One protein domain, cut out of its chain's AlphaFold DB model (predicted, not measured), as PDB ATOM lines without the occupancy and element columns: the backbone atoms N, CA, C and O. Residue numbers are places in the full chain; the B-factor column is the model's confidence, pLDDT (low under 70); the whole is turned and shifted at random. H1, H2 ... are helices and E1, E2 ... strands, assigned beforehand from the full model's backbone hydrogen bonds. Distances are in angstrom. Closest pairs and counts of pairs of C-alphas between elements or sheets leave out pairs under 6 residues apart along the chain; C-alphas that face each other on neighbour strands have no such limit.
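Overview. This is residues 45 to 176 and 247 to 287 of the 311 residues of the protein "NurA domain-containing protein" of Archaeoglobus veneficus (strain DSM 11195 / SNP6) (UniProt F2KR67). A long, twisted sheet of four strands has helices over both faces: H2 over one face, with H3 side by side with it farther out, and H5 over the other. H4 crosses near one end of the sheet, with H1 packed on it, while short H6 lies off the sheet past the end of H5. The 173 printed residues hold six named helices and four named strands, in the order H1 E1 E2 E3 H2 E4 H3 H4 H5 H6; the sheet's order is E3 E2 E1 E4, mixed, and the class is mixed, helices and strands. The whole is compact, with a radius of gyration of the C-alphas of 17.7 A, yet elongated, with spans of 57 by 36 by 27 A.

Arrangement. E1, residues 62 to 71, E2, residues 81 to 92, and E3, residues 97 to 108, form a meander, each strand the antiparallel neighbour of the one before, in two hairpins. N 65 and O 89 are 2.9 A apart across E1 and E2, and N 86 and O 103 are 2.8 A apart across E2 and E3, both within hydrogen-bond range. E4, residues 134 to 138, is parallel to E1, with N 136 and O 64 2.8 A apart, within hydrogen-bond range. With H2, residues 113 to 127, E3 and E4 make a split strand-helix-strand unit, two strands running the same way with E2 and E1 between them, and a right-handed crossover. H2 is on the sheet; its closest C-alphas to E2 are Arg 117 and Val 84, 5.7 A. H5, residues 271 to 280, is on the opposite face, giving three layers, helices on both faces of a sheet, at a height over the sheet of 6.7 A. H3, residues 151 to 171, touches H2 at a shallow tilt of 10 degrees, the same way, closest at C-alphas 160 and 119, 6.0 A. H4, residues 250 to 263, only grazes the sheet and touches H5 with residues 260 to 263 alone, closest at C-alphas 260 and 271, 5.3 A, at a steep tilt of 62 degrees. H1, residues 53 to 58, touches H4 about perpendicular, at 75 degrees, closest at C-alphas 54 and 259, 4.2 A. H6, residues 284 to 287, touches no helix and is too short for an O i to N i+4 pair; in the other five helices every such pair is within hydrogen-bond range.

Along the chain. H1 begins at C-alpha 53 (347.648, 217.935, 266.870) and spans 8.7 A. E1 spans 30.8 A, E2 37.0 A, E3 37.2 A and E4 13.3 A. H2 spans 21.1 A, H3 30.0 A, H4 20.4 A and H5 14.3 A. H6 spans 4.9 A and ends at C-alpha 287 (366.206, 232.784, 301.459).

Size, cuts and confidence. The C-alphas of Gly 50 and Gly 78, the two farthest apart, are 57.1 A apart. Residues 177 to 246 are not printed; C-alphas 176 and 247 are 14.8 A apart across the cut. The link from E4 to H3 is long, and residues 147 to 152, of which 151 and 152 belong to H3, stand free. Mean pLDDT of the printed part is 94.0; residues 75 to 78 are under 70.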
ATOM      1  N   PHE A  45     341.706 203.785 275.176       97.56
ATOM      2  CA  PHE A  45     341.633 204.658 274.018       97.56
ATOM      3  C   PHE A  45     343.032 205.058 273.567       97.56
ATOM      4  O   PHE A  45     343.967 205.119 274.370       97.56
ATOM      5  N   GLU A  46     343.167 205.372 272.283       97.31
ATOM      6  CA  GLU A  46     344.410 205.866 271.697       97.31
ATOM      7  C   GLU A  46     344.375 207.395 271.569       97.31
ATOM      8  O   GLU A  46     343.339 208.005 271.288       97.31
ATOM      9  N   LEU A  47     345.523 208.021 271.806       95.88
ATOM     10  CA  LEU A  47     345.766 209.428 271.512       95.88
ATOM     11  C   LEU A  47     346.243 209.583 270.069       95.88
ATOM     12  O   LEU A  47     346.843 208.682 269.483       95.88
ATOM     13  N   GLU A  48     346.026 210.771 269.514       92.19
ATOM     14  CA  GLU A  48     346.531 211.127 268.192       92.19
ATOM     15  C   GLU A  48     348.062 211.009 268.139       92.19
ATOM     16  O   GLU A  48     348.786 211.426 269.049       92.19
ATOM     17  N   THR A  49     348.574 210.442 267.046       87.56
ATOM     18  CA  THR A  49     350.009 210.250 266.820       87.56
ATOM     19  C   THR A  49     350.459 210.980 265.558       87.56
ATOM     20  O   THR A  49     349.731 211.077 264.574       87.56
ATOM     21  N   GLY A  50     351.686 211.507 265.590       85.06
ATOM     22  CA  GLY A  50     352.250 212.283 264.484       85.06
ATOM     23  C   GLY A  50     351.682 213.703 264.361       85.06
ATOM     24  O   GLY A  50     350.694 214.072 264.984       85.06
ATOM     25  N   GLY A  51     352.344 214.545 263.565       89.06
ATOM     26  CA  GLY A  51     351.918 215.933 263.357       89.06
ATOM     27  C   GLY A  51     352.005 216.818 264.610       89.06
ATOM     28  O   GLY A  51     352.779 216.560 265.532       89.06
ATOM     29  N   LYS A  52     351.237 217.915 264.605       93.50
ATOM     30  CA  LYS A  52     351.187 218.918 265.684       93.50
ATOM     31  C   LYS A  52     349.778 219.064 266.272       93.50
ATOM     32  O   LYS A  52     349.389 220.166 266.650       93.50
ATOM     33  N   TRP A  53     349.030 217.961 266.365       95.31
ATOM     34  CA  TRP A  53     347.648 217.935 266.870       95.31
ATOM     35  C   TRP A  53     347.492 218.625 268.232       95.31
ATOM     36  O   TRP A  53     346.501 219.301 268.484       95.31
ATOM     37  N   TYR A  54     348.506 218.520 269.096       96.12
ATOM     38  CA  TYR A  54     348.513 219.133 270.423       96.12
ATOM     39  C   TYR A  54     348.416 220.667 270.364       96.12
ATOM     40  O   TYR A  54     347.815 221.281 271.242       96.12
ATOM     41  N   LEU A  55     348.939 221.300 269.306       96.44
ATOM     42  CA  LEU A  55     348.773 222.740 269.090       96.44
ATOM     43  C   LEU A  55     347.339 223.093 268.700       96.44
ATOM     44  O   LEU A  55     346.849 224.145 269.100       96.44
ATOM     45  N   ASP A  56     346.675 222.236 267.925       96.00
ATOM     46  CA  ASP A  56     345.289 222.445 267.501       96.00
ATOM     47  C   ASP A  56     344.316 222.213 268.649       96.00
ATOM     48  O   ASP A  56     343.378 222.988 268.814       96.00
ATOM     49  N   VAL A  57     344.592 221.211 269.488       97.38
ATOM     50  CA  VAL A  57     343.908 221.019 270.767       97.38
ATOM     51  C   VAL A  57     344.055 222.295 271.594       97.38
ATOM     52  O   VAL A  57     343.061 222.912 271.946       97.38
ATOM     53  N   LEU A  58     345.257 222.769 271.890       97.88
ATOM     54  CA  LEU A  58     345.378 223.890 272.824       97.88
ATOM     55  C   LEU A  58     344.931 225.238 272.241       97.88
ATOM     56  O   LEU A  58     344.616 226.145 273.004       97.88
ATOM     57  N   ARG A  59     344.853 225.392 270.916       97.50
ATOM     58  CA  ARG A  59     344.571 226.672 270.249       97.50
ATOM     59  C   ARG A  59     343.368 227.413 270.845       97.50
ATOM     60  O   ARG A  59     342.234 226.950 270.800       97.50
ATOM     61  N   GLY A  60     343.621 228.622 271.336       97.38
ATOM     62  CA  GLY A  60     342.618 229.514 271.911       97.38
ATOM     63  C   GLY A  60     342.198 229.177 273.342       97.38
ATOM     64  O   GLY A  60     341.498 229.994 273.940       97.38
ATOM     65  N   ARG A  61     342.626 228.037 273.904       98.25
ATOM     66  CA  ARG A  61     342.366 227.672 275.298       98.25
ATOM     67  C   ARG A  61     343.277 228.465 276.224       98.25
ATOM     68  O   ARG A  61     344.468 228.628 275.948       98.25
ATOM     69  N   ARG A  62     342.693 228.943 277.319       98.62
ATOM     70  CA  ARG A  62     343.420 229.513 278.448       98.62
ATOM     71  C   ARG A  62     343.713 228.396 279.438       98.62
ATOM     72  O   ARG A  62     342.778 227.783 279.944       98.62
ATOM     73  N   VAL A  63     344.988 228.126 279.675       98.75
ATOM     74  CA  VAL A  63     345.462 227.110 280.617       98.75
ATOM     75  C   VAL A  63     346.158 227.818 281.770       98.75
ATOM     76  O   VAL A  63     346.943 228.738 281.539       98.75
ATOM     77  N   VAL A  64     345.855 227.409 282.998       98.88
ATOM     78  CA  VAL A  64     346.392 228.004 284.226       98.88
ATOM     79  C   VAL A  64     347.031 226.918 285.076       98.88
ATOM     80  O   VAL A  64     346.465 225.838 285.227       98.88
ATOM     81  N   GLY A  65     348.195 227.210 285.642       98.44
ATOM     82  CA  GLY A  65     348.889 226.348 286.591       98.44
ATOM     83  C   GLY A  65     349.351 227.157 287.791       98.44
ATOM     84  O   GLY A  65     349.716 228.329 287.663       98.44
ATOM     85  N   VAL A  66     349.324 226.520 288.955       97.81
ATOM     86  CA  VAL A  66     349.714 227.118 290.230       97.81
ATOM     87  C   VAL A  66     350.648 226.157 290.953       97.81
ATOM     88  O   VAL A  66     350.399 224.955 290.967       97.81
ATOM     89  N   ASP A  67     351.718 226.688 291.540       97.69
ATOM     90  CA  ASP A  67     352.589 225.949 292.458       97.69
ATOM     91  C   ASP A  67     353.113 226.889 293.551       97.69
ATOM     92  O   ASP A  67     353.146 228.116 293.388       97.69
ATOM     93  N   GLY A  68     353.513 226.317 294.679       96.50
ATOM     94  CA  GLY A  68     353.974 227.029 295.854       96.50
ATOM     95  C   GLY A  68     355.353 226.592 296.327       96.50
ATOM     96  O   GLY A  68     355.749 225.431 296.258       96.50
ATOM     97  N   SER A  69     356.081 227.526 296.925       97.00
ATOM     98  CA  SER A  69     357.329 227.275 297.641       97.00
ATOM     99  C   SER A  69     357.289 227.932 299.014       97.00
ATOM    100  O   SER A  69     356.528 228.864 299.270       97.00
ATOM    101  N   GLN A  70     358.116 227.435 299.928       95.81
ATOM    102  CA  GLN A  70     358.087 227.868 301.312       95.81
ATOM    103  C   GLN A  70     359.471 227.980 301.954       95.81
ATOM    104  O   GLN A  70     360.439 227.307 301.577       95.81
ATOM    105  N   ILE A  71     359.549 228.833 302.971       92.31
ATOM    106  CA  ILE A  71     360.635 228.948 303.942       92.31
ATOM    107  C   ILE A  71     360.075 228.524 305.298       92.31
ATOM    108  O   ILE A  71     359.121 229.123 305.794       92.31
ATOM    109  N   MET A  72     360.688 227.514 305.915       89.69
ATOM    110  CA  MET A  72     360.300 227.072 307.252       89.69
ATOM    111  C   MET A  72     360.825 228.035 308.327       89.69
ATOM    112  O   MET A  72     361.954 228.520 308.204       89.69
ATOM    113  N   PRO A  73     360.066 228.274 309.412       83.38
ATOM    114  CA  PRO A  73     360.615 228.850 310.630       83.38
ATOM    115  C   PRO A  73     361.772 227.978 311.131       83.38
ATOM    116  O   PRO A  73     361.645 226.754 311.193       83.38
ATOM    117  N   LEU A  74     362.890 228.597 311.511       77.75
ATOM    118  CA  LEU A  74     364.084 227.890 311.979       77.75
ATOM    119  C   LEU A  74     364.281 228.134 313.472       77.75
ATOM    120  O   LEU A  74     364.682 229.226 313.890       77.75
ATOM    121  N   LYS A  75     364.019 227.104 314.283       67.69
ATOM    122  CA  LYS A  75     364.099 227.203 315.750       67.69
ATOM    123  C   LYS A  75     365.531 227.458 316.208       67.69
ATOM    124  O   LYS A  75     365.758 228.224 317.140       67.69
ATOM    125  N   GLU A  76     366.483 226.827 315.531       62.75
ATOM    126  CA  GLU A  76     367.898 226.736 315.892       62.75
ATOM    127  C   GLU A  76     368.604 228.088 315.796       62.75
ATOM    128  O   GLU A  76     369.506 228.379 316.576       62.75
ATOM    129  N   VAL A  77     368.160 228.936 314.866       63.38
ATOM    130  CA  VAL A  77     368.683 230.294 314.660       63.38
ATOM    131  C   VAL A  77     367.697 231.376 315.114       63.38
ATOM    132  O   VAL A  77     367.889 232.555 314.829       63.38
ATOM    133  N   GLY A  78     366.642 230.989 315.843       63.75
ATOM    134  CA  GLY A  78     365.675 231.912 316.434       63.75
ATOM    135  C   GLY A  78     364.774 232.630 315.428       63.75
ATOM    136  O   GLY A  78     364.255 233.691 315.760       63.75
ATOM    137  N   ILE A  79     364.581 232.076 314.223       70.31
ATOM    138  CA  ILE A  79     363.698 232.638 313.197       70.31
ATOM    139  C   ILE A  79     362.263 232.150 313.453       70.31
ATOM    140  O   ILE A  79     361.969 230.966 313.281       70.31
ATOM    141  N   PRO A  80     361.346 233.049 313.835       79.12
ATOM    142  CA  PRO A  80     360.028 232.692 314.354       79.12
ATOM    143  C   PRO A  80     358.912 232.775 313.309       79.12
ATOM    144  O   PRO A  80     357.734 232.701 313.646       79.12
ATOM    145  N   VAL A  81     359.267 233.026 312.054       87.19
ATOM    146  CA  VAL A  81     358.327 233.269 310.964       87.19
ATOM    147  C   VAL A  81     358.844 232.529 309.740       87.19
ATOM    148  O   VAL A  81     360.009 232.667 309.370       87.19
ATOM    149  N   GLY A  82     357.976 231.722 309.149       91.44
ATOM    150  CA  GLY A  82     358.136 231.164 307.820       91.44
ATOM    151  C   GLY A  82     357.507 232.072 306.772       91.44
ATOM    152  O   GLY A  82     356.819 233.044 307.086       91.44
ATOM    153  N   ALA A  83     357.720 231.733 305.515       94.12
ATOM    154  CA  ALA A  83     357.095 232.413 304.394       94.12
ATOM    155  C   ALA A  83     356.591 231.376 303.404       94.12
ATOM    156  O   ALA A  83     357.213 230.329 303.222       94.12
ATOM    157  N   VAL A  84     355.477 231.681 302.767       96.88
ATOM    158  CA  VAL A  84     354.926 230.932 301.649       96.88
ATOM    159  C   VAL A  84     354.863 231.888 300.472       96.88
ATOM    160  O   VAL A  84     354.470 233.039 300.647       96.88
ATOM    161  N   GLN A  85     355.235 231.404 299.296       97.44
ATOM    162  CA  GLN A  85     355.025 232.072 298.022       97.44
ATOM    163  C   GLN A  85     354.309 231.110 297.081       97.44
ATOM    164  O   GLN A  85     354.683 229.944 297.004       97.44
ATOM    165  N   VAL A  86     353.312 231.596 296.357       98.19
ATOM    166  CA  VAL A  86     352.615 230.873 295.295       98.19
ATOM    167  C   VAL A  86     352.757 231.667 294.010       98.19
ATOM    168  O   VAL A  86     352.557 232.883 294.003       98.19
ATOM    169  N   ALA A  87     353.126 230.978 292.935       98.31
ATOM    170  CA  ALA A  87     353.162 231.538 291.597       98.31
ATOM    171  C   ALA A  87     352.006 230.965 290.780       98.31
ATOM    172  O   ALA A  87     351.834 229.747 290.694       98.31
ATOM    173  N   LYS A  88     351.250 231.855 290.145       98.19
ATOM    174  CA  LYS A  88     350.249 231.522 289.135       98.19
ATOM    175  C   LYS A  88     350.817 231.846 287.770       98.19
ATOM    176  O   LYS A  88     351.309 232.949 287.559       98.19
ATOM    177  N   VAL A  89     350.689 230.922 286.831       98.56
ATOM    178  CA  VAL A  89     351.007 231.153 285.421       98.56
ATOM    179  C   VAL A  89     349.760 230.865 284.605       98.56
ATOM    180  O   VAL A  89     349.132 229.827 284.809       98.56
ATOM    181  N   PHE A  90     349.423 231.738 283.656       98.44
ATOM    182  CA  PHE A  90     348.448 231.401 282.621       98.44
ATOM    183  C   PHE A  90     349.017 231.594 281.223       98.44
ATOM    184  O   PHE A  90     349.879 232.442 280.994       98.44
ATOM    185  N   VAL A  91     348.495 230.819 280.275       98.38
ATOM    186  CA  VAL A  91     348.802 230.931 278.848       98.38
ATOM    187  C   VAL A  91     347.524 230.765 278.036       98.38
ATOM    188  O   VAL A  91     346.781 229.802 278.216       98.38
ATOM    189  N   VAL A  92     347.277 231.679 277.097       98.25
ATOM    190  CA  VAL A  92     346.262 231.530 276.050       98.25
ATOM    191  C   VAL A  92     346.946 231.065 274.768       98.25
ATOM    192  O   VAL A  92     347.552 231.839 274.016       98.25
ATOM    193  N   HIS A  93     346.867 229.764 274.507       97.56
ATOM    194  CA  HIS A  93     347.652 229.139 273.446       97.56
ATOM    195  C   HIS A  93     347.273 229.673 272.061       97.56
ATOM    196  O   HIS A  93     346.104 229.863 271.721       97.56
ATOM    197  N   GLY A  94     348.287 229.912 271.231       95.25
ATOM    198  CA  GLY A  94     348.121 230.451 269.879       95.25
ATOM    199  C   GLY A  94     347.862 231.959 269.806       95.25
ATOM    200  O   GLY A  94     347.810 232.485 268.698       95.25
ATOM    201  N   LYS A  95     347.732 232.664 270.941       93.69
ATOM    202  CA  LYS A  95     347.554 234.129 270.976       93.69
ATOM    203  C   LYS A  95     348.771 234.901 271.492       93.69
ATOM    204  O   LYS A  95     348.820 236.111 271.327       93.69
ATOM    205  N   GLY A  96     349.742 234.215 272.104       90.94
ATOM    206  CA  GLY A  96     350.911 234.850 272.733       90.94
ATOM    207  C   GLY A  96     350.599 235.579 274.047       90.94
ATOM    208  O   GLY A  96     351.495 236.165 274.645       90.94
ATOM    209  N   ASP A  97     349.349 235.514 274.498       96.56
ATOM    210  CA  ASP A  97     348.863 236.108 275.739       96.56
ATOM    211  C   ASP A  97     349.168 235.173 276.916       96.56
ATOM    212  O   ASP A  97     348.803 233.994 276.893       96.56
ATOM    213  N   HIS A  98     349.927 235.672 277.887       96.88
ATOM    214  CA  HIS A  98     350.394 234.938 279.057       96.88
ATOM    215  C   HIS A  98     350.795 235.921 280.156       96.88
ATOM    216  O   HIS A  98     351.260 237.020 279.853       96.88
ATOM    217  N   ASP A  99     350.680 235.503 281.414       97.81
ATOM    218  CA  ASP A  99     351.142 236.298 282.552       97.81
ATOM    219  C   ASP A  99     351.588 235.414 283.722       97.81
ATOM    220  O   ASP A  99     351.333 234.200 283.746       97.81
ATOM    221  N   VAL A 100     352.272 236.038 284.681       97.94
ATOM    222  CA  VAL A 100     352.707 235.424 285.933       97.94
ATOM    223  C   VAL A 100     352.406 236.353 287.105       97.94
ATOM    224  O   VAL A 100     352.988 237.431 287.195       97.94
ATOM    225  N   ASP A 101     351.603 235.874 288.052       98.12
ATOM    226  CA  ASP A 101     351.334 236.568 289.314       98.12
ATOM    227  C   ASP A 101     351.963 235.830 290.497       98.12
ATOM    228  O   ASP A 101     352.097 234.602 290.494       98.12
ATOM    229  N   TYR A 102     352.317 236.591 291.532       97.81
ATOM    230  CA  TYR A 102     352.941 236.092 292.752       97.81
ATOM    231  C   TYR A 102     352.149 236.523 293.980       97.81
ATOM    232  O   TYR A 102     351.810 237.696 294.136       97.81
ATOM    233  N   TYR A 103     351.933 235.581 294.891       97.75
ATOM    234  CA  TYR A 103     351.222 235.790 296.147       97.75
ATOM    235  C   TYR A 103     352.093 235.280 297.284       97.75
ATOM    236  O   TYR A 103     352.612 234.167 297.208       97.75
ATOM    237  N   SER A 104     352.259 236.076 298.338       96.56
ATOM    238  CA  SER A 104     353.137 235.722 299.451       96.56
ATOM    239  C   SER A 104     352.476 235.989 300.790       96.56
ATOM    240  O   SER A 104     351.864 237.037 300.992       96.56
ATOM    241  N   GLU A 105     352.668 235.073 301.735       95.31
ATOM    242  CA  GLU A 105     352.188 235.226 303.105       95.31
ATOM    243  C   GLU A 105     353.242 234.782 304.123       95.31
ATOM    244  O   GLU A 105     353.971 233.805 303.930       95.31
ATOM    245  N   PHE A 106     353.325 235.513 305.234       93.38
ATOM    246  CA  PHE A 106     354.212 235.189 306.344       93.38
ATOM    247  C   PHE A 106     353.470 234.359 307.387       93.38
ATOM    248  O   PHE A 106     352.417 234.754 307.882       93.38
ATOM    249  N   VAL A 107     354.054 233.224 307.764       91.94
ATOM    250  CA  VAL A 107     353.433 232.251 308.663       91.94
ATOM    251  C   VAL A 107     354.182 232.253 309.995       91.94
ATOM    252  O   VAL A 107     355.360 231.893 310.026       91.94
ATOM    253  N   PRO A 108     353.548 232.638 311.115       87.88
ATOM    254  CA  PRO A 108     354.163 232.527 312.433       87.88
ATOM    255  C   PRO A 108     354.571 231.087 312.756       87.88
ATOM    256  O   PRO A 108     353.989 230.135 312.243       87.88
ATOM    257  N   MET A 109     355.533 230.917 313.656       83.56
ATOM    258  CA  MET A 109     356.071 229.615 314.055       83.56
ATOM    259  C   MET A 109     355.032 228.627 314.598       83.56
ATOM    260  O   MET A 109     355.244 227.417 314.539       83.56
ATOM    261  N   GLU A 110     353.933 229.123 315.161       84.38
ATOM    262  CA  GLU A 110     352.823 228.294 315.635       84.38
ATOM    263  C   GLU A 110     351.859 227.878 314.515       84.38
ATOM    264  O   GLU A 110     351.008 227.016 314.728       84.38
ATOM    265  N   GLY A 111     351.968 228.503 313.342       87.19
ATOM    266  CA  GLY A 111     351.220 228.154 312.143       87.19
ATOM    267  C   GLY A 111     351.810 226.947 311.415       87.19
ATOM    268  O   GLY A 111     352.931 226.509 311.674       87.19
ATOM    269  N   ASN A 112     351.039 226.409 310.471       92.69
ATOM    270  CA  ASN A 112     351.479 225.315 309.615       92.69
ATOM    271  C   ASN A 112     351.762 225.846 308.202       92.69
ATOM    272  O   ASN A 112     350.838 226.204 307.474       92.69
ATOM    273  N   VAL A 113     353.045 225.919 307.847       94.69
ATOM    274  CA  VAL A 113     353.518 226.472 306.568       94.69
ATOM    275  C   VAL A 113     353.039 225.636 305.383       94.69
ATOM    276  O   VAL A 113     352.582 226.200 304.394       94.69
ATOM    277  N   ASP A 114     353.092 224.308 305.493       94.12
ATOM    278  CA  ASP A 114     352.695 223.408 304.406       94.12
ATOM    279  C   ASP A 114     351.191 223.471 304.134       94.12
ATOM    280  O   ASP A 114     350.769 223.463 302.979       94.12
ATOM    281  N   LEU A 115     350.372 223.574 305.187       94.94
ATOM    282  CA  LEU A 115     348.935 223.786 305.049       94.94
ATOM    283  C   LEU A 115     348.672 225.135 304.399       94.94
ATOM    284  O   LEU A 115     347.836 225.221 303.507       94.94
ATOM    285  N   LYS A 116     349.371 226.185 304.835       97.25
ATOM    286  CA  LYS A 116     349.127 227.515 304.297       97.25
ATOM    287  C   LYS A 116     349.529 227.621 302.825       97.25
ATOM    288  O   LYS A 116     348.790 228.218 302.051       97.25
ATOM    289  N   ARG A 117     350.633 226.979 302.428       97.25
ATOM    290  CA  ARG A 117     351.017 226.801 301.019       97.25
ATOM    291  C   ARG A 117     349.900 226.155 300.218       97.25
ATOM    292  O   ARG A 117     349.434 226.740 299.253       97.25
ATOM    293  N   PHE A 118     349.418 225.015 300.692       96.25
ATOM    294  CA  PHE A 118     348.343 224.278 300.042       96.25
ATOM    295  C   PHE A 118     347.039 225.079 299.920       96.25
ATOM    296  O   PHE A 118     346.395 225.078 298.877       96.25
ATOM    297  N   GLN A 119     346.641 225.778 300.987       97.38
ATOM    298  CA  GLN A 119     345.452 226.632 300.975       97.38
ATOM    299  C   GLN A 119     345.596 227.765 299.961       97.38
ATOM    300  O   GLN A 119     344.667 228.006 299.203       97.38
ATOM    301  N   MET A 120     346.763 228.407 299.910       98.12
ATOM    302  CA  MET A 120     347.013 229.514 298.992       98.12
ATOM    303  C   MET A 120     347.081 229.043 297.530       98.12
ATOM    304  O   MET A 120     346.544 229.717 296.660       98.12
ATOM    305  N   GLU A 121     347.651 227.865 297.248       98.00
ATOM    306  CA  GLU A 121     347.591 227.238 295.915       98.00
ATOM    307  C   GLU A 121     346.134 227.012 295.469       98.00
ATOM    308  O   GLU A 121     345.757 227.367 294.351       98.00
ATOM    309  N   ALA A 122     345.291 226.472 296.358       97.81
ATOM    310  CA  ALA A 122     343.874 226.244 296.078       97.81
ATOM    311  C   ALA A 122     343.080 227.554 295.915       97.81
ATOM    312  O   ALA A 122     342.252 227.658 295.013       97.81
ATOM    313  N   GLU A 123     343.327 228.554 296.764       98.19
ATOM    314  CA  GLU A 123     342.701 229.882 296.696       98.19
ATOM    315  C   GLU A 123     342.994 230.564 295.355       98.19
ATOM    316  O   GLU A 123     342.061 230.958 294.657       98.19
ATOM    317  N   VAL A 124     344.262 230.597 294.943       98.31
ATOM    318  CA  VAL A 124     344.683 231.203 293.673       98.31
ATOM    319  C   VAL A 124     344.092 230.469 292.463       98.31
ATOM    320  O   VAL A 124     343.700 231.111 291.493       98.31
ATOM    321  N   LEU A 125     343.953 229.137 292.505       98.06
ATOM    322  CA  LEU A 125     343.231 228.405 291.453       98.06
ATOM    323  C   LEU A 125     341.739 228.768 291.409       98.06
ATOM    324  O   LEU A 125     341.178 228.895 290.324       98.06
ATOM    325  N   MET A 126     341.083 228.941 292.561       98.38
ATOM    326  CA  MET A 126     339.664 229.318 292.612       98.38
ATOM    327  C   MET A 126     339.395 230.715 292.039       98.38
ATOM    328  O   MET A 126     338.328 230.928 291.464       98.38
ATOM    329  N   GLU A 127     340.333 231.655 292.175       98.12
ATOM    330  CA  GLU A 127     340.230 233.001 291.584       98.12
ATOM    331  C   GLU A 127     340.177 232.971 290.048       98.12
ATOM    332  O   GLU A 127     339.613 233.865 289.422       98.12
ATOM    333  N   GLU A 128     340.699 231.907 289.439       98.25
ATOM    334  CA  GLU A 128     340.795 231.718 287.988       98.25
ATOM    335  C   GLU A 128     339.616 230.925 287.401       98.25
ATOM    336  O   GLU A 128     339.592 230.604 286.209       98.25
ATOM    337  N   MET A 129     338.622 230.604 288.233       98.31
ATOM    338  CA  MET A 129     337.432 229.857 287.839       98.31
ATOM    339  C   MET A 129     336.387 230.747 287.157       98.31
ATOM    340  O   MET A 129     335.468 231.272 287.787       98.31
ATOM    341  N   ASP A 130     336.533 230.887 285.839       97.62
ATOM    342  CA  ASP A 130     335.735 231.747 284.953       97.62
ATOM    343  C   ASP A 130     334.739 230.986 284.044       97.62
ATOM    344  O   ASP A 130     334.076 231.592 283.192       97.62
ATOM    345  N   GLY A 131     334.651 229.661 284.192       97.62
ATOM    346  CA  GLY A 131     333.827 228.758 283.383       97.62
ATOM    347  C   GLY A 131     334.369 228.462 281.981       97.62
ATOM    348  O   GLY A 131     333.644 227.925 281.145       97.62
ATOM    349  N   ARG A 132     335.612 228.856 281.669       95.81
ATOM    350  CA  ARG A 132     336.227 228.693 280.333       95.81
ATOM    351  C   ARG A 132     337.687 228.238 280.381       95.81
ATOM    352  O   ARG A 132     338.164 227.623 279.425       95.81
ATOM    353  N   SER A 133     338.401 228.591 281.443       98.38
ATOM    354  CA  SER A 133     339.810 228.281 281.666       98.38
ATOM    355  C   SER A 133     340.010 226.815 282.056       98.38
ATOM    356  O   SER A 133     339.139 226.187 282.649       98.38
ATOM    357  N   TRP A 134     341.178 226.268 281.727       98.75
ATOM    358  CA  TRP A 134     341.590 224.910 282.077       98.75
ATOM    359  C   TRP A 134     342.619 224.978 283.198       98.75
ATOM    360  O   TRP A 134     343.749 225.419 282.977       98.75
ATOM    361  N   LEU A 135     342.221 224.575 284.399       98.81
ATOM    362  CA  LEU A 135     343.034 224.724 285.600       98.81
ATOM    363  C   LEU A 135     343.776 223.426 285.916       98.81
ATOM    364  O   LEU A 135     343.157 222.369 286.043       98.81
ATOM    365  N   PHE A 136     345.094 223.513 286.067       98.75
ATOM    366  CA  PHE A 136     345.964 222.394 286.410       98.75
ATOM    367  C   PHE A 136     346.465 222.518 287.849       98.75
ATOM    368  O   PHE A 136     346.979 223.557 288.264       98.75
ATOM    369  N   PHE A 137     346.360 221.415 288.576       97.62
ATOM    370  CA  PHE A 137     346.866 221.227 289.926       97.62
ATOM    371  C   PHE A 137     347.930 220.122 289.918       97.62
ATOM    372  O   PHE A 137     347.690 219.029 289.393       97.62
ATOM    373  N   ASP A 138     349.104 220.401 290.486       95.75
ATOM    374  CA  ASP A 138     350.195 219.428 290.587       95.75
ATOM    375  C   ASP A 138     349.996 218.517 291.802       95.75
ATOM    376  O   ASP A 138     350.377 218.830 292.931       95.75
ATOM    377  N   GLY A 139     349.355 217.374 291.578       94.38
ATOM    378  CA  GLY A 139     349.085 216.391 292.613       94.38
ATOM    379  C   GLY A 139     347.674 215.821 292.567       94.38
ATOM    380  O   GLY A 139     346.879 216.069 291.661       94.38
ATOM    381  N   SER A 140     347.384 214.987 293.565       94.69
ATOM    382  CA  SER A 140     346.078 214.350 293.712       94.69
ATOM    383  C   SER A 140     345.128 215.253 294.490       94.69
ATOM    384  O   SER A 140     345.502 215.823 295.518       94.69
ATOM    385  N   PHE A 141     343.873 215.301 294.052       95.31
ATOM    386  CA  PHE A 141     342.776 215.925 294.787       95.31
ATOM    387  C   PHE A 141     342.389 215.169 296.041       95.31
ATOM    388  O   PHE A 141     341.687 215.721 296.880       95.31
ATOM    389  N   ILE A 142     342.821 213.915 296.159       90.00
ATOM    390  CA  ILE A 142     342.511 213.022 297.261       90.00
ATOM    391  C   ILE A 142     343.757 212.942 298.150       90.00
ATOM    392  O   ILE A 142     344.624 212.083 297.938       90.00
ATOM    393  N   PRO A 143     343.884 213.807 299.174       82.00
ATOM    394  CA  PRO A 143     345.107 213.875 299.946       82.00
ATOM    395  C   PRO A 143     345.339 212.554 300.684       82.00
ATOM    396  O   PRO A 143     344.412 211.891 301.174       82.00
ATOM    397  N   THR A 144     346.608 212.164 300.763       80.81
ATOM    398  CA  THR A 144     347.051 211.022 301.562       80.81
ATOM    399  C   THR A 144     347.854 211.554 302.733       80.81
ATOM    400  O   THR A 144     348.824 212.285 302.552       80.81
ATOM    401  N   PHE A 145     347.431 211.208 303.944       81.31
ATOM    402  CA  PHE A 145     348.011 211.746 305.168       81.31
ATOM    403  C   PHE A 145     348.873 210.704 305.876       81.31
ATOM    404  O   PHE A 145     348.536 209.519 305.898       81.31
ATOM    405  N   SER A 146     349.950 211.165 306.517       71.94
ATOM    406  CA  SER A 146     350.676 210.350 307.495       71.94
ATOM    407  C   SER A 146     349.758 209.980 308.665       71.94
ATOM    408  O   SER A 146     348.896 210.769 309.066       71.94
ATOM    409  N   ALA A 147     349.978 208.801 309.253       75.38
ATOM    410  CA  ALA A 147     349.288 208.371 310.469       75.38
ATOM    411  C   ALA A 147     349.520 209.332 311.651       75.38
ATOM    412  O   ALA A 147     348.679 209.429 312.538       75.38
ATOM    413  N   GLU A 148     350.631 210.069 311.632       78.00
ATOM    414  CA  GLU A 148     351.033 211.020 312.675       78.00
ATOM    415  C   GLU A 148     350.382 212.406 312.523       78.00
ATOM    416  O   GLU A 148     350.486 213.240 313.422       78.00
ATOM    417  N   LEU A 149     349.708 212.679 311.397       85.94
ATOM    418  CA  LEU A 149     349.070 213.973 311.163       85.94
ATOM    419  C   LEU A 149     347.826 214.127 312.049       85.94
ATOM    420  O   LEU A 149     346.996 213.220 312.122       85.94
ATOM    421  N   SER A 150     347.664 215.288 312.687       91.31
ATOM    422  CA  SER A 150     346.508 215.541 313.551       91.31
ATOM    423  C   SER A 150     345.195 215.589 312.762       91.31
ATOM    424  O   SER A 150     345.147 216.051 311.621       91.31
ATOM    425  N   GLU A 151     344.099 215.154 313.390       91.56
ATOM    426  CA  GLU A 151     342.768 215.148 312.763       91.56
ATOM    427  C   GLU A 151     342.275 216.550 312.376       91.56
ATOM    428  O   GLU A 151     341.634 216.717 311.342       91.56
ATOM    429  N   ASP A 152     342.602 217.576 313.169       93.31
ATOM    430  CA  ASP A 152     342.299 218.973 312.828       93.31
ATOM    431  C   ASP A 152     342.993 219.399 311.526       93.31
ATOM    432  O   ASP A 152     342.381 220.001 310.644       93.31
ATOM    433  N   LEU A 153     344.263 219.025 311.370       92.81
ATOM    434  CA  LEU A 153     345.041 219.373 310.193       92.81
ATOM    435  C   LEU A 153     344.546 218.619 308.953       92.81
ATOM    436  O   LEU A 153     344.360 219.240 307.906       92.81
ATOM    437  N   LYS A 154     344.230 217.322 309.083       93.25
ATOM    438  CA  LYS A 154     343.582 216.531 308.018       93.25
ATOM    439  C   LYS A 154     342.303 217.207 307.525       93.25
ATOM    440  O   LYS A 154     342.140 217.403 306.323       93.25
ATOM    441  N   LYS A 155     341.427 217.626 308.445       94.50
ATOM    442  CA  LYS A 155     340.177 218.326 308.108       94.50
ATOM    443  C   LYS A 155     340.422 219.617 307.332       94.50
ATOM    444  O   LYS A 155     339.679 219.892 306.398       94.50
ATOM    445  N   LYS A 156     341.455 220.390 307.677       95.69
ATOM    446  CA  LYS A 156     341.783 221.641 306.971       95.69
ATOM    447  C   LYS A 156     342.228 221.399 305.527       95.69
ATOM    448  O   LYS A 156     341.729 222.082 304.638       95.69
ATOM    449  N   TYR A 157     343.080 220.399 305.284       95.69
ATOM    450  CA  TYR A 157     343.460 219.992 303.924       95.69
ATOM    451  C   TYR A 157     342.252 219.511 303.111       95.69
ATOM    452  O   TYR A 157     342.043 219.961 301.986       95.69
ATOM    453  N   LEU A 158     341.430 218.632 303.695       95.62
ATOM    454  CA  LEU A 158     340.226 218.124 303.035       95.62
ATOM    455  C   LEU A 158     339.233 219.244 302.718       95.62
ATOM    456  O   LEU A 158     338.677 219.268 301.626       95.62
ATOM    457  N   ASN A 159     339.040 220.197 303.632       96.56
ATOM    458  CA  ASN A 159     338.129 221.318 303.418       96.56
ATOM    459  C   ASN A 159     338.602 222.252 302.296       96.56
ATOM    460  O   ASN A 159     337.786 222.690 301.487       96.56
ATOM    461  N   ALA A 160     339.907 222.538 302.218       96.88
ATOM    462  CA  ALA A 160     340.467 223.335 301.128       96.88
ATOM    463  C   ALA A 160     340.228 222.659 299.766       96.88
ATOM    464  O   ALA A 160     339.699 223.293 298.854       96.88
ATOM    465  N   MET A 161     340.492 221.350 299.659       97.50
ATOM    466  CA  MET A 161     340.213 220.599 298.429       97.50
ATOM    467  C   MET A 161     338.733 220.503 298.088       97.50
ATOM    468  O   MET A 161     338.360 220.690 296.933       97.50
ATOM    469  N   LEU A 162     337.884 220.222 299.077       97.75
ATOM    470  CA  LEU A 162     336.439 220.152 298.881       97.75
ATOM    471  C   LEU A 162     335.896 221.485 298.351       97.75
ATOM    472  O   LEU A 162     335.044 221.493 297.468       97.75
ATOM    473  N   THR A 163     336.399 222.604 298.877       98.19
ATOM    474  CA  THR A 163     336.014 223.945 298.419       98.19
ATOM    475  C   THR A 163     336.464 224.177 296.977       98.19
ATOM    476  O   THR A 163     335.654 224.602 296.159       98.19
ATOM    477  N   LEU A 164     337.706 223.811 296.639       98.31
ATOM    478  CA  LEU A 164     338.243 223.909 295.278       98.31
ATOM    479  C   LEU A 164     337.424 223.080 294.267       98.31
ATOM    480  O   LEU A 164     337.014 223.594 293.226       98.31
ATOM    481  N   VAL A 165     337.131 221.816 294.585       98.44
ATOM    482  CA  VAL A 165     336.344 220.908 293.728       98.44
ATOM    483  C   VAL A 165     334.916 221.419 293.536       98.44
ATOM    484  O   VAL A 165     334.426 221.455 292.408       98.44
ATOM    485  N   ARG A 166     334.258 221.876 294.610       98.31
ATOM    486  CA  ARG A 166     332.911 222.467 294.524       98.31
ATOM    487  C   ARG A 166     332.896 223.734 293.686       98.31
ATOM    488  O   ARG A 166     332.012 223.895 292.854       98.31
ATOM    489  N   LYS A 167     333.885 224.613 293.856       98.62
ATOM    490  CA  LYS A 167     333.971 225.849 293.074       98.62
ATOM    491  C   LYS A 167     334.135 225.560 291.578       98.62
ATOM    492  O   LYS A 167     333.520 226.244 290.758       98.62
ATOM    493  N   SER A 168     334.897 224.522 291.223       98.69
ATOM    494  CA  SER A 168     335.015 224.043 289.838       98.69
ATOM    495  C   SER A 168     333.655 223.619 289.277       98.69
ATOM    496  O   SER A 168     333.295 224.042 288.181       98.69
ATOM    497  N   GLU A 169     332.872 222.859 290.043       98.44
ATOM    498  CA  GLU A 169     331.525 222.426 289.652       98.44
ATOM    499  C   GLU A 169     330.540 223.597 289.519       98.44
ATOM    500  O   GLU A 169     329.847 223.715 288.509       98.44
ATOM    501  N   GLU A 170     330.510 224.500 290.501       98.38
ATOM    502  CA  GLU A 170     329.632 225.677 290.518       98.38
ATOM    503  C   GLU A 170     329.877 226.605 289.325       98.38
ATOM    504  O   GLU A 170     328.938 227.141 288.737       98.38
ATOM    505  N   THR A 171     331.145 226.807 288.973       98.56
ATOM    506  CA  THR A 171     331.552 227.702 287.880       98.56
ATOM    507  C   THR A 171     331.625 227.002 286.530       98.56
ATOM    508  O   THR A 171     331.792 227.679 285.518       98.56
ATOM    509  N   ARG A 172     331.517 225.666 286.505       98.44
ATOM    510  CA  ARG A 172     331.793 224.826 285.330       98.44
ATOM    511  C   ARG A 172     333.179 225.085 284.740       98.44
ATOM    512  O   ARG A 172     333.364 225.054 283.528       98.44
ATOM    513  N   THR A 173     334.165 225.342 285.601       98.75
ATOM    514  CA  THR A 173     335.564 225.519 285.184       98.75
ATOM    515  C   THR A 173     336.305 224.186 285.276       98.75
ATOM    516  O   THR A 173     336.440 223.671 286.392       98.75
ATOM    517  N   PRO A 174     336.821 223.631 284.163       98.75
ATOM    518  CA  PRO A 174     337.650 222.430 284.173       98.75
ATOM    519  C   PRO A 174     338.808 222.508 285.174       98.75
ATOM    520  O   PRO A 174     339.636 223.417 285.114       98.75
ATOM    521  N   LEU A 175     338.878 221.523 286.068       98.81
ATOM    522  CA  LEU A 175     339.916 221.397 287.087       98.81
ATOM    523  C   LEU A 175     340.561 220.012 286.989       98.81
ATOM    524  O   LEU A 175     339.878 218.992 287.080       98.81
ATOM    525  N   ILE A 176     341.877 219.985 286.803       98.81
ATOM    526  CA  ILE A 176     342.637 218.783 286.463       98.81
ATOM    527  C   ILE A 176     343.784 218.584 287.450       98.81
ATOM    528  O   ILE A 176     344.670 219.425 287.559       98.81
ATOM    529  N   GLU A 247     329.305 215.598 282.006       97.88
ATOM    530  CA  GLU A 247     329.199 216.442 280.802       97.88
ATOM    531  C   GLU A 247     329.919 215.873 279.564       97.88
ATOM    532  O   GLU A 247     329.956 216.506 278.510       97.88
ATOM    533  N   GLY A 248     330.488 214.667 279.654       98.06
ATOM    534  CA  GLY A 248     331.161 214.013 278.528       98.06
ATOM    535  C   GLY A 248     332.557 214.562 278.208       98.06
ATOM    536  O   GLY A 248     333.107 214.247 277.154       98.06
ATOM    537  N   LEU A 249     333.176 215.330 279.113       98.25
ATOM    538  CA  LEU A 249     334.473 215.980 278.882       98.25
ATOM    539  C   LEU A 249     335.675 215.033 279.000       98.25
ATOM    540  O   LEU A 249     336.800 215.461 278.765       98.25
ATOM    541  N   HIS A 250     335.482 213.756 279.348       98.62
ATOM    542  CA  HIS A 250     336.578 212.813 279.610       98.62
ATOM    543  C   HIS A 250     337.655 212.808 278.508       98.62
ATOM    544  O   HIS A 250     338.834 213.023 278.788       98.62
ATOM    545  N   HIS A 251     337.256 212.617 277.248       98.38
ATOM    546  CA  HIS A 251     338.204 212.585 276.132       98.38
ATOM    547  C   HIS A 251     338.877 213.944 275.902       98.38
ATOM    548  O   HIS A 251     340.050 214.002 275.536       98.38
ATOM    549  N   GLU A 252     338.153 215.043 276.117       98.31
ATOM    550  CA  GLU A 252     338.696 216.391 275.966       98.31
ATOM    551  C   GLU A 252     339.740 216.692 277.043       98.31
ATOM    552  O   GLU A 252     340.831 217.146 276.707       98.31
ATOM    553  N   VAL A 253     339.457 216.349 278.302       98.44
ATOM    554  CA  VAL A 253     340.393 216.466 279.431       98.44
ATOM    555  C   VAL A 253     341.690 215.742 279.124       98.44
ATOM    556  O   VAL A 253     342.758 216.351 279.174       98.44
ATOM    557  N   ILE A 254     341.617 214.463 278.752       98.56
ATOM    558  CA  ILE A 254     342.824 213.678 278.488       98.56
ATOM    559  C   ILE A 254     343.598 214.238 277.291       98.56
ATOM    560  O   ILE A 254     344.824 214.327 277.352       98.56
ATOM    561  N   ARG A 255     342.915 214.692 276.231       98.31
ATOM    562  CA  ARG A 255     343.575 215.340 275.083       98.31
ATOM    563  C   ARG A 255     344.248 216.656 275.469       98.31
ATOM    564  O   ARG A 255     345.356 216.899 275.000       98.31
ATOM    565  N   VAL A 256     343.627 217.484 276.312       98.56
ATOM    566  CA  VAL A 256     344.215 218.743 276.804       98.56
ATOM    567  C   VAL A 256     345.445 218.465 277.664       98.56
ATOM    568  O   VAL A 256     346.497 219.049 277.412       98.56
ATOM    569  N   VAL A 257     345.362 217.523 278.607       98.56
ATOM    570  CA  VAL A 257     346.517 217.114 279.420       98.56
ATOM    571  C   VAL A 257     347.638 216.576 278.542       98.56
ATOM    572  O   VAL A 257     348.790 216.974 278.696       98.56
ATOM    573  N   ALA A 258     347.317 215.694 277.596       98.12
ATOM    574  CA  ALA A 258     348.315 215.140 276.700       98.12
ATOM    575  C   ALA A 258     348.973 216.218 275.838       98.12
ATOM    576  O   ALA A 258     350.189 216.196 275.653       98.12
ATOM    577  N   ALA A 259     348.197 217.184 275.354       98.12
ATOM    578  CA  ALA A 259     348.722 218.293 274.583       98.12
ATOM    579  C   ALA A 259     349.659 219.190 275.410       98.12
ATOM    580  O   ALA A 259     350.736 219.548 274.927       98.12
ATOM    581  N   GLU A 260     349.296 219.484 276.661       98.19
ATOM    582  CA  GLU A 260     350.158 220.199 277.606       98.19
ATOM    583  C   GLU A 260     351.453 219.431 277.884       98.19
ATOM    584  O   GLU A 260     352.539 220.014 277.874       98.19
ATOM    585  N   CYS A 261     351.373 218.110 278.070       97.19
ATOM    586  CA  CYS A 261     352.557 217.274 278.241       97.19
ATOM    587  C   CYS A 261     353.465 217.310 277.010       97.19
ATOM    588  O   CYS A 261     354.679 217.376 277.164       97.19
ATOM    589  N   MET A 262     352.903 217.299 275.797       95.81
ATOM    590  CA  MET A 262     353.668 217.370 274.546       95.81
ATOM    591  C   MET A 262     354.406 218.707 274.359       95.81
ATOM    592  O   MET A 262     355.420 218.736 273.654       95.81
ATOM    593  N   LEU A 263     353.923 219.792 274.979       95.25
ATOM    594  CA  LEU A 263     354.614 221.085 275.041       95.25
ATOM    595  C   LEU A 263     355.719 221.138 276.103       95.25
ATOM    596  O   LEU A 263     356.662 221.915 275.947       95.25
ATOM    597  N   GLY A 264     355.604 220.340 277.166       91.75
ATOM    598  CA  GLY A 264     356.575 220.291 278.257       91.75
ATOM    599  C   GLY A 264     357.956 219.816 277.803       91.75
ATOM    600  O   GLY A 264     358.102 219.064 276.832       91.75
ATOM    601  N   SER A 265     358.992 220.212 278.541       90.06
ATOM    602  CA  SER A 265     360.391 219.940 278.181       90.06
ATOM    603  C   SER A 265     360.699 218.439 278.100       90.06
ATOM    604  O   SER A 265     361.526 218.005 277.297       90.06
ATOM    605  N   THR A 266     360.011 217.629 278.910       87.00
ATOM    606  CA  THR A 266     360.181 216.167 278.989       87.00
ATOM    607  C   THR A 266     359.224 215.384 278.090       87.00
ATOM    608  O   THR A 266     359.339 214.161 278.007       87.00
ATOM    609  N   ARG A 267     358.268 216.053 277.431       87.81
ATOM    610  CA  ARG A 267     357.150 215.423 276.701       87.81
ATOM    611  C   ARG A 267     356.305 214.446 277.531       87.81
ATOM    612  O   ARG A 267     355.688 213.534 276.987       87.81
ATOM    613  N   GLY A 268     356.289 214.620 278.849       91.44
ATOM    614  CA  GLY A 268     355.584 213.745 279.786       91.44
ATOM    615  C   GLY A 268     355.147 214.446 281.068       91.44
ATOM    616  O   GLY A 268     354.781 213.767 282.016       91.44
ATOM    617  N   TYR A 269     355.212 215.776 281.110       96.38
ATOM    618  CA  TYR A 269     354.741 216.592 282.224       96.38
ATOM    619  C   TYR A 269     354.129 217.888 281.666       96.38
ATOM    620  O   TYR A 269     354.721 218.441 280.731       96.38
ATOM    621  N   PRO A 270     352.965 218.356 282.161       98.06
ATOM    622  CA  PRO A 270     352.277 219.516 281.603       98.06
ATOM    623  C   PRO A 270     353.164 220.758 281.589       98.06
ATOM    624  O   PRO A 270     353.742 221.129 282.614       98.06
ATOM    625  N   TYR A 271     353.245 221.423 280.436       98.12
ATOM    626  CA  TYR A 271     354.016 222.653 280.280       98.12
ATOM    627  C   TYR A 271     353.630 223.703 281.325       98.12
ATOM    628  O   TYR A 271     354.515 224.281 281.962       98.12
ATOM    629  N   ILE A 272     352.331 223.927 281.544       98.31
ATOM    630  CA  ILE A 272     351.869 224.938 282.495       98.31
ATOM    631  C   ILE A 272     352.332 224.667 283.935       98.31
ATOM    632  O   ILE A 272     352.751 225.596 284.624       98.31
ATOM    633  N   LEU A 273     352.337 223.400 284.368       98.25
ATOM    634  CA  LEU A 273     352.802 223.013 285.701       98.25
ATOM    635  C   LEU A 273     354.321 223.159 285.815       98.25
ATOM    636  O   LEU A 273     354.819 223.659 286.818       98.25
ATOM    637  N   GLU A 274     355.069 222.823 284.758       97.69
ATOM    638  CA  GLU A 274     356.523 223.033 284.712       97.69
ATOM    639  C   GLU A 274     356.868 224.519 284.889       97.69
ATOM    640  O   GLU A 274     357.809 224.877 285.604       97.69
ATOM    641  N   ARG A 275     356.095 225.402 284.240       97.94
ATOM    642  CA  ARG A 275     356.258 226.854 284.366       97.94
ATOM    643  C   ARG A 275     355.899 227.339 285.767       97.94
ATOM    644  O   ARG A 275     356.683 228.102 286.329       97.94
ATOM    645  N   ALA A 276     354.766 226.906 286.319       97.81
ATOM    646  CA  ALA A 276     354.343 227.280 287.667       97.81
ATOM    647  C   ALA A 276     355.398 226.876 288.706       97.81
ATOM    648  O   ALA A 276     355.857 227.732 289.464       97.81
ATOM    649  N   HIS A 277     355.892 225.637 288.636       96.81
ATOM    650  CA  HIS A 277     356.955 225.144 289.509       96.81
ATOM    651  C   HIS A 277     358.212 226.003 289.426       96.81
ATOM    652  O   HIS A 277     358.691 226.519 290.434       96.81
ATOM    653  N   ALA A 278     358.718 226.236 288.212       96.81
ATOM    654  CA  ALA A 278     359.916 227.044 288.010       96.81
ATOM    655  C   ALA A 278     359.766 228.485 288.532       96.81
ATOM    656  O   ALA A 278     360.754 229.075 288.968       96.81
ATOM    657  N   ARG A 279     358.556 229.060 288.483       97.25
ATOM    658  CA  ARG A 279     358.278 230.414 288.990       97.25
ATOM    659  C   ARG A 279     358.051 230.456 290.497       97.25
ATOM    660  O   ARG A 279     358.387 231.466 291.103       97.25
ATOM    661  N   ALA A 280     357.526 229.398 291.106       96.25
ATOM    662  CA  ALA A 280     357.245 229.366 292.537       96.25
ATOM    663  C   ALA A 280     358.517 229.308 293.396       96.25
ATOM    664  O   ALA A 280     358.498 229.776 294.537       96.25
ATOM    665  N   VAL A 281     359.616 228.749 292.868       96.12
ATOM    666  CA  VAL A 281     360.869 228.528 293.609       96.12
ATOM    667  C   VAL A 281     361.384 229.812 294.261       96.12
ATOM    668  O   VAL A 281     361.826 230.735 293.584       96.12
ATOM    669  N   ILE A 282     361.440 229.805 295.595       92.50
ATOM    670  CA  ILE A 282     362.190 230.802 296.363       92.50
ATOM    671  C   ILE A 282     363.672 230.417 296.328       92.50
ATOM    672  O   ILE A 282     364.076 229.389 296.900       92.50
ATOM    673  N   SER A 283     364.477 231.249 295.673       92.12
ATOM    674  CA  SER A 283     365.910 231.043 295.472       92.12
ATOM    675  C   SER A 283     366.701 231.059 296.785       92.12
ATOM    676  O   SER A 283     366.273 231.587 297.815       92.12
ATOM    677  N   ASN A 284     367.914 230.501 296.758       88.44
ATOM    678  CA  ASN A 284     368.811 230.547 297.917       88.44
ATOM    679  C   ASN A 284     369.201 231.984 298.300       88.44
ATOM    680  O   ASN A 284     369.384 232.266 299.481       88.44
ATOM    681  N   GLU A 285     369.304 232.891 297.328       90.19
ATOM    682  CA  GLU A 285     369.597 234.304 297.578       90.19
ATOM    683  C   GLU A 285     368.445 234.994 298.318       90.19
ATOM    684  O   GLU A 285     368.671 235.618 299.358       90.19
ATOM    685  N   GLU A 286     367.205 234.799 297.865       89.50
ATOM    686  CA  GLU A 286     366.008 235.308 298.546       89.50
ATOM    687  C   GLU A 286     365.868 234.722 299.953       89.50
ATOM    688  O   GLU A 286     365.572 235.453 300.900       89.50
ATOM    689  N   ARG A 287     366.164 233.426 300.132       87.62
ATOM    690  CA  ARG A 287     366.206 232.784 301.459       87.62
ATOM    691  C   ARG A 287     367.229 233.455 302.371       87.62
ATOM    692  O   ARG A 287     366.904 233.772 303.514       87.62
TER     693      ARG A 287